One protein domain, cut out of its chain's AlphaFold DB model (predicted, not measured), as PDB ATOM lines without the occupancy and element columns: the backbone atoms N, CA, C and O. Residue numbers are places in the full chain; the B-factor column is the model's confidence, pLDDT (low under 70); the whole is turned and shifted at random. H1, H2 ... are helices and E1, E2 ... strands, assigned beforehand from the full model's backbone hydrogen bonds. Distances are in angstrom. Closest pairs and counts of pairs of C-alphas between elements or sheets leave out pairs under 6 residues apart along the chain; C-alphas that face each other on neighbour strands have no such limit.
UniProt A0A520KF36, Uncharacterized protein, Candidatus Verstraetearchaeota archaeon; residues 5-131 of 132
ATOM      1  N   GLN A   5     -33.680-109.558  39.837       79.75
ATOM      2  CA  GLN A   5     -32.217-109.477  39.891       79.75
ATOM      3  C   GLN A   5     -31.655-108.448  38.899       79.75
ATOM      4  O   GLN A   5     -30.745-107.694  39.242       79.75
ATOM      5  N   GLU A   6     -32.227-108.361  37.695       78.00
ATOM      6  CA  GLU A   6     -31.838-107.364  36.688       78.00
ATOM      7  C   GLU A   6     -32.207-105.951  37.140       78.00
ATOM      8  O   GLU A   6     -31.436-105.010  36.956       78.00
ATOM      9  N   GLN A   7     -33.368-105.798  37.782       81.56
ATOM     10  CA  GLN A   7     -33.800-104.513  38.323       81.56
ATOM     11  C   GLN A   7     -32.884-104.043  39.460       81.56
ATOM     12  O   GLN A   7     -32.497-102.874  39.489       81.56
ATOM     13  N   PHE A   8     -32.486-104.947  40.360       84.06
ATOM     14  CA  PHE A   8     -31.536-104.636  41.428       84.06
ATOM     15  C   PHE A   8     -30.163-104.226  40.876       84.06
ATOM     16  O   PHE A   8     -29.595-103.216  41.298       84.06
ATOM     17  N   LEU A   9     -29.644-104.978  39.900       83.31
ATOM     18  CA  LEU A   9     -28.371-104.669  39.256       83.31
ATOM     19  C   LEU A   9     -28.408-103.298  38.570       83.31
ATOM     20  O   LEU A   9     -27.483-102.502  38.732       83.31
ATOM     21  N   ARG A  10     -29.500-102.993  37.861       81.88
ATOM     22  CA  ARG A  10     -29.701-101.699  37.204       81.88
ATOM     23  C   ARG A  10     -29.669-100.535  38.194       81.88
ATOM     24  O   ARG A  10     -28.940 -99.579  37.962       81.88
ATOM     25  N   LEU A  11     -30.403-100.633  39.303       84.06
ATOM     26  CA  LEU A  11     -30.420 -99.588  40.334       84.06
ATOM     27  C   LEU A  11     -29.029 -99.362  40.938       84.06
ATOM     28  O   LEU A  11     -28.614 -98.226  41.160       84.06
ATOM     29  N   LYS A  12     -28.276-100.445  41.162       86.56
ATOM     30  CA  LYS A  12     -26.891-100.355  41.635       86.56
ATOM     31  C   LYS A  12     -26.000 -99.610  40.632       86.56
ATOM     32  O   LYS A  12     -25.210 -98.765  41.036       86.56
ATOM     33  N   ILE A  13     -26.132 -99.916  39.342       86.25
ATOM     34  CA  ILE A  13     -25.374 -99.277  38.256       86.25
ATOM     35  C   ILE A  13     -25.700 -97.785  38.154       86.25
ATOM     36  O   ILE A  13     -24.780 -96.974  38.075       86.25
ATOM     37  N   GLU A  14     -26.984 -97.427  38.186       83.62
ATOM     38  CA  GLU A  14     -27.437 -96.033  38.136       83.62
ATOM     39  C   GLU A  14     -26.863 -95.232  39.316       83.62
ATOM     40  O   GLU A  14     -26.295 -94.161  39.108       83.62
ATOM     41  N   LYS A  15     -26.880 -95.801  40.530       85.69
ATOM     42  CA  LYS A  15     -26.298 -95.162  41.718       85.69
ATOM     43  C   LYS A  15     -24.788 -94.927  41.596       85.69
ATOM     44  O   LYS A  15     -24.312 -93.840  41.907       85.69
ATOM     45  N   ILE A  16     -24.039 -95.926  41.122       86.94
ATOM     46  CA  ILE A  16     -22.586 -95.804  40.910       86.94
ATOM     47  C   ILE A  16     -22.285 -94.704  39.887       86.94
ATOM     48  O   ILE A  16     -21.388 -93.888  40.087       86.94
ATOM     49  N   GLY A  17     -23.038 -94.668  38.786       84.88
ATOM     50  CA  GLY A  17     -22.883 -93.625  37.780       84.88
ATOM     51  C   GLY A  17     -23.142 -92.230  38.344       84.88
ATOM     52  O   GLY A  17     -22.357 -91.320  38.097       84.88
ATOM     53  N   GLU A  18     -24.195 -92.068  39.143       86.06
ATOM     54  CA  GLU A  18     -24.510 -90.797  39.797       86.06
ATOM     55  C   GLU A  18     -23.391 -90.330  40.744       86.06
ATOM     56  O   GLU A  18     -23.010 -89.159  40.718       86.06
ATOM     57  N   GLU A  19     -22.831 -91.229  41.557       89.06
ATOM     58  CA  GLU A  19     -21.718 -90.920  42.468       89.06
ATOM     59  C   GLU A  19     -20.478 -90.427  41.708       89.06
ATOM     60  O   GLU A  19     -19.907 -89.392  42.048       89.06
ATOM     61  N   ILE A  20     -20.120 -91.099  40.616       87.94
ATOM     62  CA  ILE A  20     -18.955 -90.745  39.793       87.94
ATOM     63  C   ILE A  20     -19.179 -89.424  39.059       87.94
ATOM     64  O   ILE A  20     -18.285 -88.579  38.977       87.94
ATOM     65  N   GLY A  21     -20.398 -89.206  38.570       84.88
ATOM     66  CA  GLY A  21     -20.803 -87.933  38.000       84.88
ATOM     67  C   GLY A  21     -20.638 -86.772  38.987       84.88
ATOM     68  O   GLY A  21     -20.073 -85.734  38.641       84.88
ATOM     69  N   LYS A  22     -21.054 -86.965  40.246       85.94
ATOM     70  CA  LYS A  22     -20.877 -85.981  41.328       85.94
ATOM     71  C   LYS A  22     -19.409 -85.691  41.622       85.94
ATOM     72  O   LYS A  22     -19.064 -84.537  41.884       85.94
ATOM     73  N   GLU A  23     -18.548 -86.705  41.617       88.19
ATOM     74  CA  GLU A  23     -17.107 -86.529  41.826       88.19
ATOM     75  C   GLU A  23     -16.468 -85.699  40.713       88.19
ATOM     76  O   GLU A  23     -15.694 -84.785  40.999       88.19
ATOM     77  N   ALA A  24     -16.844 -85.934  39.458       85.12
ATOM     78  CA  ALA A  24     -16.321 -85.146  38.351       85.12
ATOM     79  C   ALA A  24     -16.745 -83.679  38.411       85.12
ATOM     80  O   ALA A  24     -15.901 -82.804  38.227       85.12
ATOM     81  N   LEU A  25     -18.004 -83.388  38.755       85.50
ATOM     82  CA  LEU A  25     -18.445 -82.004  38.961       85.50
ATOM     83  C   LEU A  25     -17.627 -81.303  40.062       85.50
ATOM     84  O   LEU A  25     -17.265 -80.137  39.901       85.50
ATOM     85  N   LYS A  26     -17.252 -82.019  41.140       87.56
ATOM     86  CA  LYS A  26     -16.349 -81.489  42.183       87.56
ATOM     87  C   LYS A  26     -14.946 -81.198  41.641       87.56
ATOM     88  O   LYS A  26     -14.407 -80.131  41.922       87.56
ATOM     89  N   ILE A  27     -14.355 -82.119  40.874       85.25
ATOM     90  CA  ILE A  27     -13.015 -81.961  40.275       85.25
ATOM     91  C   ILE A  27     -12.982 -80.751  39.336       85.25
ATOM     92  O   ILE A  27     -12.042 -79.956  39.379       85.25
ATOM     93  N   LEU A  28     -14.036 -80.578  38.541       82.19
ATOM     94  CA  LEU A  28     -14.210 -79.446  37.633       82.19
ATOM     95  C   LEU A  28     -14.587 -78.138  38.342       82.19
ATOM     96  O   LEU A  28     -14.710 -77.107  37.688       82.19
ATOM     97  N   LYS A  29     -14.752 -78.162  39.672       85.50
ATOM     98  CA  LYS A  29     -15.151 -77.011  40.496       85.50
ATOM     99  C   LYS A  29     -16.471 -76.379  40.041       85.50
ATOM    100  O   LYS A  29     -16.668 -75.178  40.202       85.50
ATOM    101  N   ILE A  30     -17.379 -77.189  39.499       82.88
ATOM    102  CA  ILE A  30     -18.727 -76.752  39.145       82.88
ATOM    103  C   ILE A  30     -19.566 -76.801  40.429       82.88
ATOM    104  O   ILE A  30     -19.747 -77.891  40.977       82.88
ATOM    105  N   PRO A  31     -20.071 -75.666  40.945       85.06
ATOM    106  CA  PRO A  31     -20.962 -75.675  42.100       85.06
ATOM    107  C   PRO A  31     -22.280 -76.373  41.746       85.06
ATOM    108  O   PRO A  31     -22.849 -76.146  40.673       85.06
ATOM    109  N   TYR A  32     -22.772 -77.214  42.655       86.94
ATOM    110  CA  TYR A  32     -24.034 -77.929  42.495       86.94
ATOM    111  C   TYR A  32     -24.700 -78.224  43.837       86.94
ATOM    112  O   TYR A  32     -24.016 -78.335  44.852       86.94
ATOM    113  N   ASP A  33     -26.014 -78.435  43.789       86.88
ATOM    114  CA  ASP A  33     -26.842 -78.900  44.901       86.88
ATOM    115  C   ASP A  33     -27.750 -80.054  44.455       86.88
ATOM    116  O   ASP A  33     -27.939 -80.318  43.263       86.88
ATOM    117  N   TYR A  34     -28.314 -80.754  45.439       83.06
ATOM    118  CA  TYR A  34     -29.296 -81.812  45.225       83.06
ATOM    119  C   TYR A  34     -30.695 -81.319  45.587       83.06
ATOM    120  O   TYR A  34     -30.939 -80.915  46.724       83.06
ATOM    121  N   ILE A  35     -31.621 -81.381  44.632       77.06
ATOM    122  CA  ILE A  35     -33.014 -80.969  44.815       77.06
ATOM    123  C   ILE A  35     -33.917 -82.066  44.254       77.06
ATOM    124  O   ILE A  35     -33.926 -82.289  43.048       77.06
ATOM    125  N   ASN A  36     -34.704 -82.731  45.109       79.38
ATOM    126  CA  ASN A  36     -35.710 -83.731  44.708       79.38
ATOM    127  C   ASN A  36     -35.183 -84.750  43.678       79.38
ATOM    128  O   ASN A  36     -35.666 -84.822  42.545       79.38
ATOM    129  N   ASP A  37     -34.138 -85.481  44.050       73.12
ATOM    130  CA  ASP A  37     -33.469 -86.474  43.204       73.12
ATOM    131  C   ASP A  37     -32.847 -85.947  41.902       73.12
ATOM    132  O   ASP A  37     -32.485 -86.703  41.002       73.12
ATOM    133  N   THR A  38     -32.706 -84.627  41.796       78.81
ATOM    134  CA  THR A  38     -32.148 -83.946  40.634       78.81
ATOM    135  C   THR A  38     -30.923 -83.157  41.052       78.81
ATOM    136  O   THR A  38     -30.924 -82.446  42.058       78.81
ATOM    137  N   ILE A  39     -29.862 -83.271  40.262       84.06
ATOM    138  CA  ILE A  39     -28.652 -82.484  40.471       84.06
ATOM    139  C   ILE A  39     -28.816 -81.180  39.717       84.06
ATOM    140  O   ILE A  39     -29.085 -81.182  38.515       84.06
ATOM    141  N   VAL A  40     -28.667 -80.078  40.439       83.12
ATOM    142  CA  VAL A  40     -28.745 -78.732  39.889       83.12
ATOM    143  C   VAL A  40     -27.351 -78.141  39.915       83.12
ATOM    144  O   VAL A  40     -26.778 -77.969  40.986       83.12
ATOM    145  N   ILE A  41     -26.799 -77.845  38.742       82.12
ATOM    146  CA  ILE A  41     -25.558 -77.078  38.630       82.12
ATOM    147  C   ILE A  41     -25.865 -75.585  38.583       82.12
ATOM    148  O   ILE A  41     -26.895 -75.171  38.044       82.12
ATOM    149  N   PHE A  42     -24.934 -74.781  39.094       75.81
ATOM    150  CA  PHE A  42     -25.007 -73.321  39.095       75.81
ATOM    151  C   PHE A  42     -23.928 -72.722  38.175       75.81
ATOM    152  O   PHE A  42     -22.908 -72.236  38.669       75.81
ATOM    153  N   PRO A  43     -24.099 -72.745  36.838       65.56
ATOM    154  CA  PRO A  43     -23.210 -72.031  35.927       65.56
ATOM    155  C   PRO A  43     -23.227 -70.530  36.250       65.56
ATOM    156  O   PRO A  43     -24.224 -69.846  36.019       65.56
ATOM    157  N   ASN A  44     -22.125 -70.027  36.814       62.56
ATOM    158  CA  ASN A  44     -21.865 -68.603  37.052       62.56
ATOM    159  C   ASN A  44     -23.052 -67.844  37.694       62.56
ATOM    160  O   ASN A  44     -23.566 -66.872  37.141       62.56
ATOM    161  N   THR A  45     -23.479 -68.341  38.865       56.38
ATOM    162  CA  THR A  45     -24.414 -67.768  39.866       56.38
ATOM    163  C   THR A  45     -25.842 -67.388  39.447       56.38
ATOM    164  O   THR A  45     -26.680 -67.261  40.338       56.38
ATOM    165  N   LEU A  46     -26.185 -67.262  38.158       56.12
ATOM    166  CA  LEU A  46     -27.513 -66.767  37.737       56.12
ATOM    167  C   LEU A  46     -28.396 -67.772  36.990       56.12
ATOM    168  O   LEU A  46     -29.617 -67.618  37.009       56.12
ATOM    169  N   LYS A  47     -27.832 -68.796  36.340       72.19
ATOM    170  CA  LYS A  47     -28.632 -69.853  35.704       72.19
ATOM    171  C   LYS A  47     -28.444 -71.150  36.466       72.19
ATOM    172  O   LYS A  47     -27.327 -71.507  36.801       72.19
ATOM    173  N   GLN A  48     -29.545 -71.837  36.737       84.25
ATOM    174  CA  GLN A  48     -29.550 -73.186  37.288       84.25
ATOM    175  C   GLN A  48     -29.861 -74.149  36.148       84.25
ATOM    176  O   GLN A  48     -30.734 -73.854  35.331       84.25
ATOM    177  N   LYS A  49     -29.139 -75.267  36.071       88.25
ATOM    178  CA  LYS A  49     -29.411 -76.326  35.092       88.25
ATOM    179  C   LYS A  49     -29.521 -77.671  35.786       88.25
ATOM    180  O   LYS A  49     -28.710 -77.999  36.646       88.25
ATOM    181  N   THR A  50     -30.509 -78.449  35.384       91.38
ATOM    182  CA  THR A  50     -30.750 -79.812  35.848       91.38
ATOM    183  C   THR A  50     -29.925 -80.816  35.048       91.38
ATOM    184  O   THR A  50     -29.828 -80.733  33.822       91.38
ATOM    185  N   ILE A  51     -29.335 -81.780  35.750       89.44
ATOM    186  CA  ILE A  51     -28.490 -82.827  35.173       89.44
ATOM    187  C   ILE A  51     -29.113 -84.197  35.401       89.44
ATOM    188  O   ILE A  51     -29.589 -84.506  36.495       89.44
ATOM    189  N   GLU A  52     -29.038 -85.046  34.379       91.19
ATOM    190  CA  GLU A  52     -29.260 -86.483  34.507       91.19
ATOM    191  C   GLU A  52     -28.051 -87.281  34.010       91.19
ATOM    192  O   GLU A  52     -27.537 -87.071  32.909       91.19
ATOM    193  N   PHE A  53     -27.609 -88.237  34.825       91.06
ATOM    194  CA  PHE A  53     -26.546 -89.168  34.464       91.06
ATOM    195  C   PHE A  53     -27.125 -90.398  33.767       91.06
ATOM    196  O   PHE A  53     -28.066 -91.031  34.244       91.06
ATOM    197  N   LYS A  54     -26.538 -90.759  32.627       92.62
ATOM    198  CA  LYS A  54     -26.879 -91.954  31.860       92.62
ATOM    199  C   LYS A  54     -25.730 -92.930  31.924       92.62
ATOM    200  O   LYS A  54     -24.671 -92.696  31.347       92.62
ATOM    201  N   THR A  55     -25.961 -94.031  32.624       91.31
ATOM    202  CA  THR A  55     -24.939 -95.035  32.896       91.31
ATOM    203  C   THR A  55     -25.085 -96.240  31.974       91.31
ATOM    204  O   THR A  55     -26.131 -96.880  31.905       91.31
ATOM    205  N   LEU A  56     -24.008 -96.565  31.269       91.69
ATOM    206  CA  LEU A  56     -23.886 -97.688  30.352       91.69
ATOM    207  C   LEU A  56     -22.909 -98.684  30.974       91.69
ATOM    208  O   LEU A  56     -21.822 -98.287  31.366       91.69
ATOM    209  N   TRP A  57     -23.258 -99.962  31.064       87.56
ATOM    210  CA  TRP A  57     -22.436-100.949  31.780       87.56
ATOM    211  C   TRP A  57     -21.965-102.118  30.912       87.56
ATOM    212  O   TRP A  57     -20.863-102.614  31.103       87.56
ATOM    213  N   GLU A  58     -22.754-102.517  29.918       85.50
ATOM    214  CA  GLU A  58     -22.362-103.559  28.969       85.50
ATOM    215  C   GLU A  58     -21.439-103.016  27.894       85.50
ATOM    216  O   GLU A  58     -21.653-101.897  27.429       85.50
ATOM    217  N   LEU A  59     -20.476-103.806  27.412       82.81
ATOM    218  CA  LEU A  59     -19.513-103.377  26.386       82.81
ATOM    219  C   LEU A  59     -20.196-102.790  25.140       82.81
ATOM    220  O   LEU A  59     -19.800-101.717  24.684       82.81
ATOM    221  N   TYR A  60     -21.278-103.416  24.673       86.00
ATOM    222  CA  TYR A  60     -22.037-103.001  23.487       86.00
ATOM    223  C   TYR A  60     -22.933-101.767  23.700       86.00
ATOM    224  O   TYR A  60     -23.447-101.200  22.734       86.00
ATOM    225  N   HIS A  61     -23.119-101.299  24.939       90.69
ATOM    226  CA  HIS A  61     -23.830-100.049  25.202       90.69
ATOM    227  C   HIS A  61     -22.961 -98.849  24.803       90.69
ATOM    228  O   HIS A  61     -22.103 -98.405  25.561       90.69
ATOM    229  N   ILE A  62     -23.174 -98.322  23.602       94.31
ATOM    230  CA  ILE A  62     -22.370 -97.228  23.021       94.31
ATOM    231  C   ILE A  62     -23.146 -95.914  22.860       94.31
ATOM    232  O   ILE A  62     -22.660 -94.987  22.216       94.31
ATOM    233  N   ARG A  63     -24.366 -95.841  23.402       95.56
ATOM    234  CA  ARG A  63     -25.278 -94.703  23.252       95.56
ATOM    235  C   ARG A  63     -26.071 -94.446  24.523       95.56
ATOM    236  O   ARG A  63     -26.558 -95.398  25.139       95.56
ATOM    237  N   ILE A  64     -26.220 -93.179  24.891       96.00
ATOM    238  CA  ILE A  64     -27.207 -92.780  25.892       96.00
ATOM    239  C   ILE A  64     -28.601 -92.879  25.269       96.00
ATOM    240  O   ILE A  64     -28.771 -92.667  24.067       96.00
ATOM    241  N   GLN A  65     -29.590 -93.242  26.078       95.12
ATOM    242  CA  GLN A  65     -30.979 -93.375  25.646       95.12
ATOM    243  C   GLN A  65     -31.895 -92.796  26.719       95.12
ATOM    244  O   GLN A  65     -31.782 -93.145  27.898       95.12
ATOM    245  N   ILE A  66     -32.792 -91.908  26.308       95.38
ATOM    246  CA  ILE A  66     -33.810 -91.317  27.170       95.38
ATOM    247  C   ILE A  66     -35.170 -91.736  26.625       95.38
ATOM    248  O   ILE A  66     -35.496 -91.356  25.497       95.38
ATOM    249  N   PRO A  67     -35.966 -92.509  27.385       95.44
ATOM    250  CA  PRO A  67     -37.336 -92.820  26.998       95.44
ATOM    251  C   PRO A  67     -38.086 -91.546  26.628       95.44
ATOM    252  O   PRO A  67     -38.049 -90.574  27.385       95.44
ATOM    253  N   LYS A  68     -38.760 -91.552  25.474       96.44
ATOM    254  CA  LYS A  68     -39.471 -90.387  24.932       96.44
ATOM    255  C   LYS A  68     -40.399 -89.756  25.973       96.44
ATOM    256  O   LYS A  68     -40.390 -88.542  26.144       96.44
ATOM    257  N   ASP A  69     -41.140 -90.582  26.703       95.00
ATOM    258  CA  ASP A  69     -42.093 -90.107  27.708       95.00
ATOM    259  C   ASP A  69     -41.393 -89.402  28.874       95.00
ATOM    260  O   ASP A  69     -41.871 -88.374  29.349       95.00
ATOM    261  N   VAL A  70     -40.232 -89.903  29.311       92.19
ATOM    262  CA  VAL A  70     -39.422 -89.267  30.363       92.19
ATOM    263  C   VAL A  70     -38.813 -87.967  29.846       92.19
ATOM    264  O   VAL A  70     -38.895 -86.952  30.528       92.19
ATOM    265  N   PHE A  71     -38.272 -87.982  28.627       94.75
ATOM    266  CA  PHE A  71     -37.676 -86.808  27.989       94.75
ATOM    267  C   PHE A  71     -38.677 -85.646  27.875       94.75
ATOM    268  O   PHE A  71     -38.316 -84.499  28.112       94.75
ATOM    269  N   ILE A  72     -39.945 -85.947  27.570       93.00
ATOM    270  CA  ILE A  72     -41.014 -84.946  27.434       93.00
ATOM    271  C   ILE A  72     -41.590 -84.527  28.795       93.00
ATOM    272  O   ILE A  72     -41.819 -83.342  29.025       93.00
ATOM    273  N   SER A  73     -41.864 -85.478  29.692       93.12
ATOM    274  CA  SER A  73     -42.561 -85.192  30.960       93.12
ATOM    275  C   SER A  73     -41.650 -84.645  32.055       93.12
ATOM    276  O   SER A  73     -42.117 -83.955  32.961       93.12
ATOM    277  N   LYS A  74     -40.357 -84.970  32.001       90.19
ATOM    278  CA  LYS A  74     -39.343 -84.582  32.985       90.19
ATOM    279  C   LYS A  74     -38.047 -84.199  32.263       90.19
ATOM    280  O   LYS A  74     -37.033 -84.875  32.455       90.19
ATOM    281  N   PRO A  75     -38.061 -83.138  31.438       91.25
ATOM    282  CA  PRO A  75     -36.871 -82.717  30.719       91.25
ATOM    283  C   PRO A  75     -35.741 -82.381  31.694       91.25
ATOM    284  O   PRO A  75     -35.962 -82.019  32.859       91.25
ATOM    285  N   ARG A  76     -34.514 -82.560  31.216       92.88
ATOM    286  CA  ARG A  76     -33.285 -82.200  31.917       92.88
ATOM    287  C   ARG A  76     -32.474 -81.343  30.984       92.88
ATOM    288  O   ARG A  76     -32.407 -81.658  29.804       92.88
ATOM    289  N   ASP A  77     -31.868 -80.290  31.508       93.19
ATOM    290  CA  ASP A  77     -31.111 -79.348  30.683       93.19
ATOM    291  C   ASP A  77     -29.863 -80.008  30.084       93.19
ATOM    292  O   ASP A  77     -29.450 -79.680  28.971       93.19
ATOM    293  N   ILE A  78     -29.252 -80.936  30.829       92.56
ATOM    294  CA  ILE A  78     -28.015 -81.623  30.456       92.56
ATOM    295  C   ILE A  78     -28.122 -83.120  30.763       92.56
ATOM    296  O   ILE A  78     -28.526 -83.529  31.855       92.56
ATOM    297  N   TYR A  79     -27.658 -83.937  29.822       93.94
ATOM    298  CA  TYR A  79     -27.487 -85.377  29.981       93.94
ATOM    299  C   TYR A  79     -26.001 -85.727  29.933       93.94
ATOM    300  O   TYR A  79     -25.316 -85.367  28.978       93.94
ATOM    301  N   ILE A  80     -25.498 -86.449  30.936       92.69
ATOM    302  CA  ILE A  80     -24.085 -86.854  31.014       92.69
ATOM    303  C   ILE A  80     -23.960 -88.357  30.775       92.69
ATOM    304  O   ILE A  80     -24.584 -89.159  31.469       92.69
ATOM    305  N   GLY A  81     -23.127 -88.747  29.810       94.44
ATOM    306  CA  GLY A  81     -22.846 -90.144  29.495       94.44
ATOM    307  C   GLY A  81     -21.711 -90.708  30.346       94.44
ATOM    308  O   GLY A  81     -20.592 -90.193  30.328       94.44
ATOM    309  N   ILE A  82     -21.980 -91.806  31.051       93.12
ATOM    310  CA  ILE A  82     -21.004 -92.519  31.881       93.12
ATOM    311  C   ILE A  82     -20.962 -93.979  31.456       93.12
ATOM    312  O   ILE A  82     -21.985 -94.655  31.417       93.12
ATOM    313  N   LYS A  83     -19.768 -94.499  31.190       92.94
ATOM    314  CA  LYS A  83     -19.545 -95.912  30.900       92.94
ATOM    315  C   LYS A  83     -18.862 -96.580  32.083       92.94
ATOM    316  O   LYS A  83     -17.734 -96.230  32.425       92.94
ATOM    317  N   LEU A  84     -19.516 -97.571  32.669       90.69
ATOM    318  CA  LEU A  84     -18.903 -98.489  33.615       90.69
ATOM    319  C   LEU A  84     -18.198 -99.611  32.857       90.69
ATOM    320  O   LEU A  84     -18.712-100.143  31.874       90.69
ATOM    321  N   ARG A  85     -17.023 -99.973  33.358       86.75
ATOM    322  CA  ARG A  85     -16.296-101.194  33.038       86.75
ATOM    323  C   ARG A  85     -16.251-102.038  34.302       86.75
ATOM    324  O   ARG A  85     -15.340-101.894  35.123       86.75
ATOM    325  N   LEU A  86     -17.302-102.836  34.495       81.50
ATOM    326  CA  LEU A  86     -17.506-103.636  35.706       81.50
ATOM    327  C   LEU A  86     -16.371-104.648  35.914       81.50
ATOM    328  O   LEU A  86     -15.987-104.905  37.050       81.50
ATOM    329  N   GLU A  87     -15.784-105.154  34.829       82.81
ATOM    330  CA  GLU A  87     -14.691-106.127  34.827       82.81
ATOM    331  C   GLU A  87     -13.400-105.608  35.475       82.81
ATOM    332  O   GLU A  87     -12.638-106.381  36.048       82.81
ATOM    333  N   ILE A  88     -13.172-104.292  35.423       82.31
ATOM    334  CA  ILE A  88     -12.024-103.624  36.057       82.31
ATOM    335  C   ILE A  88     -12.449-102.646  37.156       82.31
ATOM    336  O   ILE A  88     -11.623-101.868  37.626       82.31
ATOM    337  N   ASN A  89     -13.727-102.665  37.548       78.94
ATOM    338  CA  ASN A  89     -14.320-101.758  38.529       78.94
ATOM    339  C   ASN A  89     -13.964-100.273  38.283       78.94
ATOM    340  O   ASN A  89     -13.570 -99.554  39.201       78.94
ATOM    341  N   LYS A  90     -14.055 -99.825  37.024       84.00
ATOM    342  CA  LYS A  90     -13.810 -98.426  36.631       84.00
ATOM    343  C   LYS A  90     -15.036 -97.805  35.990       84.00
ATOM    344  O   LYS A  90     -15.869 -98.501  35.413       84.00
ATOM    345  N   ALA A  91     -15.091 -96.482  36.018       86.69
ATOM    346  CA  ALA A  91     -16.033 -95.709  35.232       86.69
ATOM    347  C   ALA A  91     -15.326 -94.599  34.475       86.69
ATOM    348  O   ALA A  91     -14.296 -94.082  34.908       86.69
ATOM    349  N   TYR A  92     -15.921 -94.234  33.353       89.06
ATOM    350  CA  TYR A  92     -15.419 -93.214  32.457       89.06
ATOM    351  C   TYR A  92     -16.566 -92.289  32.099       89.06
ATOM    352  O   TYR A  92     -17.610 -92.743  31.627       89.06
ATOM    353  N   ILE A  93     -16.367 -90.997  32.321       90.94
ATOM    354  CA  ILE A  93     -17.291 -89.976  31.845       90.94
ATOM    355  C   ILE A  93     -16.899 -89.667  30.411       90.94
ATOM    356  O   ILE A  93     -15.749 -89.329  30.144       90.94
ATOM    357  N   TYR A  94     -17.841 -89.850  29.496       93.25
ATOM    358  CA  TYR A  94     -17.601 -89.664  28.067       93.25
ATOM    359  C   TYR A  94     -17.896 -88.241  27.607       93.25
ATOM    360  O   TYR A  94     -17.307 -87.790  26.634       93.25
ATOM    361  N   GLY A  95     -18.785 -87.541  28.307       93.44
ATOM    362  CA  GLY A  95     -19.146 -86.174  27.974       93.44
ATOM    363  C   GLY A  95     -20.588 -85.860  28.331       93.44
ATOM    364  O   GLY A  95     -21.254 -86.633  29.031       93.44
ATOM    365  N   TYR A  96     -21.072 -84.735  27.822       94.31
ATOM    366  CA  TYR A  96     -22.447 -84.290  27.991       94.31
ATOM    367  C   TYR A  96     -23.112 -83.934  26.659       94.31
ATOM    368  O   TYR A  96     -22.453 -83.747  25.642       94.31
ATOM    369  N   ILE A  97     -24.433 -83.832  26.674       96.06
ATOM    370  CA  ILE A  97     -25.227 -83.237  25.599       96.06
ATOM    371  C   ILE A  97     -26.375 -82.446  26.223       96.06
ATOM    372  O   ILE A  97     -26.900 -82.832  27.274       96.06
ATOM    373  N   THR A  98     -26.750 -81.324  25.616       95.31
ATOM    374  CA  THR A  98     -27.891 -80.527  26.084       95.31
ATOM    375  C   THR A  98     -29.223 -81.133  25.654       95.31
ATOM    376  O   THR A  98     -29.298 -81.939  24.720       95.31
ATOM    377  N   TYR A  99     -30.300 -80.723  26.323       95.31
ATOM    378  CA  TYR A  99     -31.662 -81.030  25.895       95.31
ATOM    379  C   TYR A  99     -31.900 -80.657  24.429       95.31
ATOM    380  O   TYR A  99     -32.401 -81.466  23.648       95.31
ATOM    381  N   GLU A 100     -31.535 -79.431  24.047       95.50
ATOM    382  CA  GLU A 100     -31.820 -78.876  22.728       95.50
ATOM    383  C   GLU A 100     -31.067 -79.601  21.613       95.50
ATOM    384  O   GLU A 100     -31.620 -79.785  20.526       95.50
ATOM    385  N   GLU A 101     -29.824 -80.007  21.876       97.00
ATOM    386  CA  GLU A 101     -29.016 -80.808  20.955       97.00
ATOM    387  C   GLU A 101     -29.599 -82.210  20.819       97.00
ATOM    388  O   GLU A 101     -29.904 -82.642  19.709       97.00
ATOM    389  N   LEU A 102     -29.841 -82.899  21.938       97.44
ATOM    390  CA  LEU A 102     -30.359 -84.265  21.930       97.44
ATOM    391  C   LEU A 102     -31.742 -84.358  21.266       97.44
ATOM    392  O   LEU A 102     -32.031 -85.331  20.571       97.44
ATOM    393  N   ALA A 103     -32.578 -83.327  21.418       96.94
ATOM    394  CA  ALA A 103     -33.888 -83.241  20.775       96.94
ATOM    395  C   ALA A 103     -33.821 -83.145  19.239       96.94
ATOM    396  O   ALA A 103     -34.817 -83.431  18.571       96.94
ATOM    397  N   LYS A 104     -32.681 -82.718  18.681       97.12
ATOM    398  CA  LYS A 104     -32.491 -82.449  17.245       97.12
ATOM    399  C   LYS A 104     -31.483 -83.376  16.572       97.12
ATOM    400  O   LYS A 104     -31.488 -83.448  15.347       97.12
ATOM    401  N   LEU A 105     -30.624 -84.037  17.348       96.25
ATOM    402  CA  LEU A 105     -29.469 -84.773  16.843       96.25
ATOM    403  C   LEU A 105     -29.876 -85.919  15.910       96.25
ATOM    404  O   LEU A 105     -29.456 -85.963  14.758       96.25
ATOM    405  N   HIS A 106     -30.732 -86.815  16.404       96.50
ATOM    406  CA  HIS A 106     -31.192 -87.993  15.674       96.50
ATOM    407  C   HIS A 106     -32.716 -88.099  15.703       96.50
ATOM    408  O   HIS A 106     -33.350 -87.686  16.678       96.50
ATOM    409  N   PRO A 107     -33.332 -88.732  14.689       95.94
ATOM    410  CA  PRO A 107     -34.716 -89.158  14.791       95.94
ATOM    411  C   PRO A 107     -34.917 -90.097  15.986       95.94
ATOM    412  O   PRO A 107     -34.086 -90.974  16.261       95.94
ATOM    413  N   ILE A 108     -36.060 -89.943  16.659       96.44
ATOM    414  CA  ILE A 108     -36.505 -90.865  17.709       96.44
ATOM    415  C   ILE A 108     -36.508 -92.285  17.139       96.44
ATOM    416  O   ILE A 108     -37.019 -92.525  16.043       96.44
ATOM    417  N   LYS A 109     -35.957 -93.228  17.898       96.44
ATOM    418  CA  LYS A 109     -35.834 -94.627  17.482       96.44
ATOM    419  C   LYS A 109     -36.213 -95.561  18.619       96.44
ATOM    420  O   LYS A 109     -36.021 -95.220  19.778       96.44
ATOM    421  N   ASP A 110     -36.734 -96.733  18.280       95.31
ATOM    422  CA  ASP A 110     -36.925 -97.831  19.225       95.31
ATOM    423  C   ASP A 110     -35.773 -98.835  19.083       95.31
ATOM    424  O   ASP A 110     -35.461 -99.290  17.979       95.31
ATOM    425  N   PHE A 111     -35.113 -99.147  20.197       90.81
ATOM    426  CA  PHE A 111     -34.032-100.136  20.275       90.81
ATOM    427  C   PHE A 111     -34.444-101.424  21.008       90.81
ATOM    428  O   PHE A 111     -33.574-102.195  21.410       90.81
ATOM    429  N   GLY A 112     -35.747-101.662  21.172       87.81
ATOM    430  CA  GLY A 112     -36.331-102.828  21.838       87.81
ATOM    431  C   GLY A 112     -36.981-102.527  23.192       87.81
ATOM    432  O   GLY A 112     -37.555-103.430  23.794       87.81
ATOM    433  N   GLU A 113     -36.914-101.282  23.672       84.44
ATOM    434  CA  GLU A 113     -37.499-100.849  24.954       84.44
ATOM    435  C   GLU A 113     -38.487 -99.677  24.805       84.44
ATOM    436  O   GLU A 113     -38.888 -99.072  25.801       84.44
ATOM    437  N   GLY A 114     -38.890 -99.357  23.574       92.94
ATOM    438  CA  GLY A 114     -39.746 -98.219  23.262       92.94
ATOM    439  C   GLY A 114     -38.983 -97.054  22.620       92.94
ATOM    440  O   GLY A 114     -37.753 -97.075  22.505       92.94
ATOM    441  N   PRO A 115     -39.710 -96.014  22.179       96.94
ATOM    442  CA  PRO A 115     -39.123 -94.860  21.512       96.94
ATOM    443  C   PRO A 115     -38.224 -94.063  22.462       96.94
ATOM    444  O   PRO A 115     -38.638 -93.682  23.559       96.94
ATOM    445  N   VAL A 116     -37.010 -93.752  22.009       97.31
ATOM    446  CA  VAL A 116     -36.018 -92.988  22.772       97.31
ATOM    447  C   VAL A 116     -35.434 -91.828  21.967       97.31
ATOM    448  O   VAL A 116     -35.253 -91.917  20.749       97.31
ATOM    449  N   TYR A 117     -35.081 -90.762  22.680       97.88
ATOM    450  CA  TYR A 117     -34.052 -89.818  22.247       97.88
ATOM    451  C   TYR A 117     -32.685 -90.401  22.591       97.88
ATOM    452  O   TYR A 117     -32.526 -91.034  23.639       97.88
ATOM    453  N   TRP A 118     -31.705 -90.247  21.707       97.50
ATOM    454  CA  TRP A 118     -30.446 -90.968  21.847       97.50
ATOM    455  C   TRP A 118     -29.278 -90.237  21.191       97.50
ATOM    456  O   TRP A 118     -29.464 -89.482  20.243       97.50
ATOM    457  N   ALA A 119     -28.080 -90.489  21.716       97.81
ATOM    458  CA  ALA A 119     -26.809 -90.004  21.185       97.81
ATOM    459  C   ALA A 119     -25.717 -91.041  21.461       97.81
ATOM    460  O   ALA A 119     -25.718 -91.691  22.514       97.81
ATOM    461  N   TYR A 120     -24.791 -91.223  20.527       97.50
ATOM    462  CA  TYR A 120     -23.603 -92.034  20.746       97.50
ATOM    463  C   TYR A 120     -22.643 -91.355  21.722       97.50
ATOM    464  O   TYR A 120     -22.566 -90.136  21.809       97.50
ATOM    465  N   LEU A 121     -21.846 -92.160  22.429       96.38
ATOM    466  CA  LEU A 121     -20.863 -91.637  23.380       96.38
ATOM    467  C   LEU A 121     -19.807 -90.724  22.737       96.38
ATOM    468  O   LEU A 121     -19.289 -89.848  23.415       96.38
ATOM    469  N   TYR A 122     -19.487 -90.926  21.456       95.75
ATOM    470  CA  TYR A 122     -18.536 -90.083  20.721       95.75
ATOM    471  C   TYR A 122     -19.145 -88.760  20.228       95.75
ATOM    472  O   TYR A 122     -18.409 -87.906  19.749       95.75
ATOM    473  N   GLU A 123     -20.469 -88.604  20.308       97.25
ATOM    474  CA  GLU A 123     -21.187 -87.373  19.943       97.25
ATOM    475  C   GLU A 123     -21.356 -86.436  21.146       97.25
ATOM    476  O   GLU A 123     -21.946 -85.369  21.018       97.25
ATOM    477  N   LEU A 124     -20.877 -86.844  22.325       96.44
ATOM    478  CA  LEU A 124     -20.963 -86.046  23.537       96.44
ATOM    479  C   LEU A 124     -19.833 -85.014  23.586       96.44
ATOM    480  O   LEU A 124     -18.688 -85.296  23.231       96.44
ATOM    481  N   HIS A 125     -20.162 -83.833  24.090       94.81
ATOM    482  CA  HIS A 125     -19.224 -82.749  24.328       94.81
ATOM    483  C   HIS A 125     -18.310 -83.051  25.525       94.81
ATOM    484  O   HIS A 125     -18.778 -83.619  26.520       94.81
ATOM    485  N   PRO A 126     -17.031 -82.632  25.489       91.25
ATOM    486  CA  PRO A 126     -16.141 -82.698  26.646       91.25
ATOM    487  C   PRO A 126     -16.735 -81.966  27.852       91.25
ATOM    488  O   PRO A 126     -17.268 -80.865  27.717       91.25
ATOM    489  N   LEU A 127     -16.636 -82.554  29.047       86.12
ATOM    490  CA  LEU A 127     -17.288 -82.013  30.248       86.12
ATOM    491  C   LEU A 127     -16.740 -80.630  30.643       86.12
ATOM    492  O   LEU A 127     -17.451 -79.824  31.239       86.12
ATOM    493  N   GLU A 128     -15.503 -80.332  30.260       82.19
ATOM    494  CA  GLU A 128     -14.824 -79.056  30.476       82.19
ATOM    495  C   GLU A 128     -15.546 -77.879  29.803       82.19
ATOM    496  O   GLU A 128     -15.427 -76.741  30.258       82.19
ATOM    497  N   GLU A 129     -16.328 -78.125  28.748       85.31
ATOM    498  CA  GLU A 129     -17.101 -77.071  28.079       85.31
ATOM    499  C   GLU A 129     -18.283 -76.570  28.921       85.31
ATOM    500  O   GLU A 129     -18.779 -75.476  28.659       85.31
ATOM    501  N   LEU A 130     -18.686 -77.295  29.975       76.06
ATOM    502  CA  LEU A 130     -19.686 -76.815  30.938       76.06
ATOM    503  C   LEU A 130     -19.186 -75.660  31.821       76.06
ATOM    504  O   LEU A 130     -19.996 -75.025  32.492       76.06
ATOM    505  N   ILE A 131     -17.873 -75.406  31.855       65.06
ATOM    506  CA  ILE A 131     -17.218 -74.467  32.784       65.06
ATOM    507  C   ILE A 131     -17.094 -73.050  32.182       65.06
ATOM    508  O   ILE A 131     -16.623 -72.135  32.856       65.06
TER     509      ILE A 131
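This is residues 5 to 131 of the 132 residues of an uncharacterized protein of Candidatus Verstraetearchaeota archaeon (UniProt A0A520KF36). A strongly twisted sheet of five strands curls round one long helix, H1, on one face, while a small two-stranded sheet, E4 and E7, packs crosswise on part of the other face. The short helices H2 and H3 pack on E7, and H4, at the end of the printed part, packs on E6. The printed part has 127 residues with four named helices and seven named strands, in the order H1 E1 E2 E3 E4 H2 E5 E6 H3 E7 H4. The larger sheet is mixed, E1 E2 E3 E5 E6; the class is mixed, helices and strands. The whole is compact, with a radius of gyration of the C-alphas of 14.2 A and spans of 41 by 34 by 28 A.

The larger sheet holds E1, residues 32 to 35, E2, residues 38 to 41, E3, residues 49 to 56 and 22.6 A long, E5, residues 78 to 85 and 23.0 A, and E6, residues 90 to 98 and 25.1 A. The smaller holds E4, residues 63 to 67, and E7, residues 115 to 120. H1, residues 5 to 27, is 33.6 A long from C-alpha 5 at (-32.217, -109.477, 39.891) to C-alpha 27 at (-13.015, -81.961, 40.275). H2 is residues 68 to 73, H3 residues 99 to 105, and H4 residues 127 to 131, ending at C-alpha 131 at (-17.218, -74.467, 32.784).

E1 E2 E3 are a meander, each strand the antiparallel neighbour of the one before, with N 33 and O 40 at 2.9 A and N 51 and O 39 at 2.8 A. E3 and E5 are parallel, with N 54 and O 80 at 2.8 A. E5 and E6 form an antiparallel hairpin, with N 83 and O 92 at 2.8 A. H1 is on this sheet; its closest C-alphas to E3 are Gly 17 and Thr 55, 5.5 A. The antiparallel pair E4 and E7, with N 64 and O 119 at 2.8 A, makes a sandwich with the larger sheet, two sheets face to face, their strands at 70 degrees. H4 is on the face opposite to H1, at a height over the sheet of 8.5 A. Each O i to N i+4 pair is within hydrogen-bond range in H1 and H2, 2 of 3 in H3, and 0 of 1 in H4, where 2 of 2 O i to N i+3 pairs are.

The C-alphas farthest apart, of Gln 5 and Leu 46, are 43.0 A apart. The printed part has no cut, and no link is long. The mean pLDDT of the printed part is 88.1; residues 43 to 46 and residue 131 are under 70.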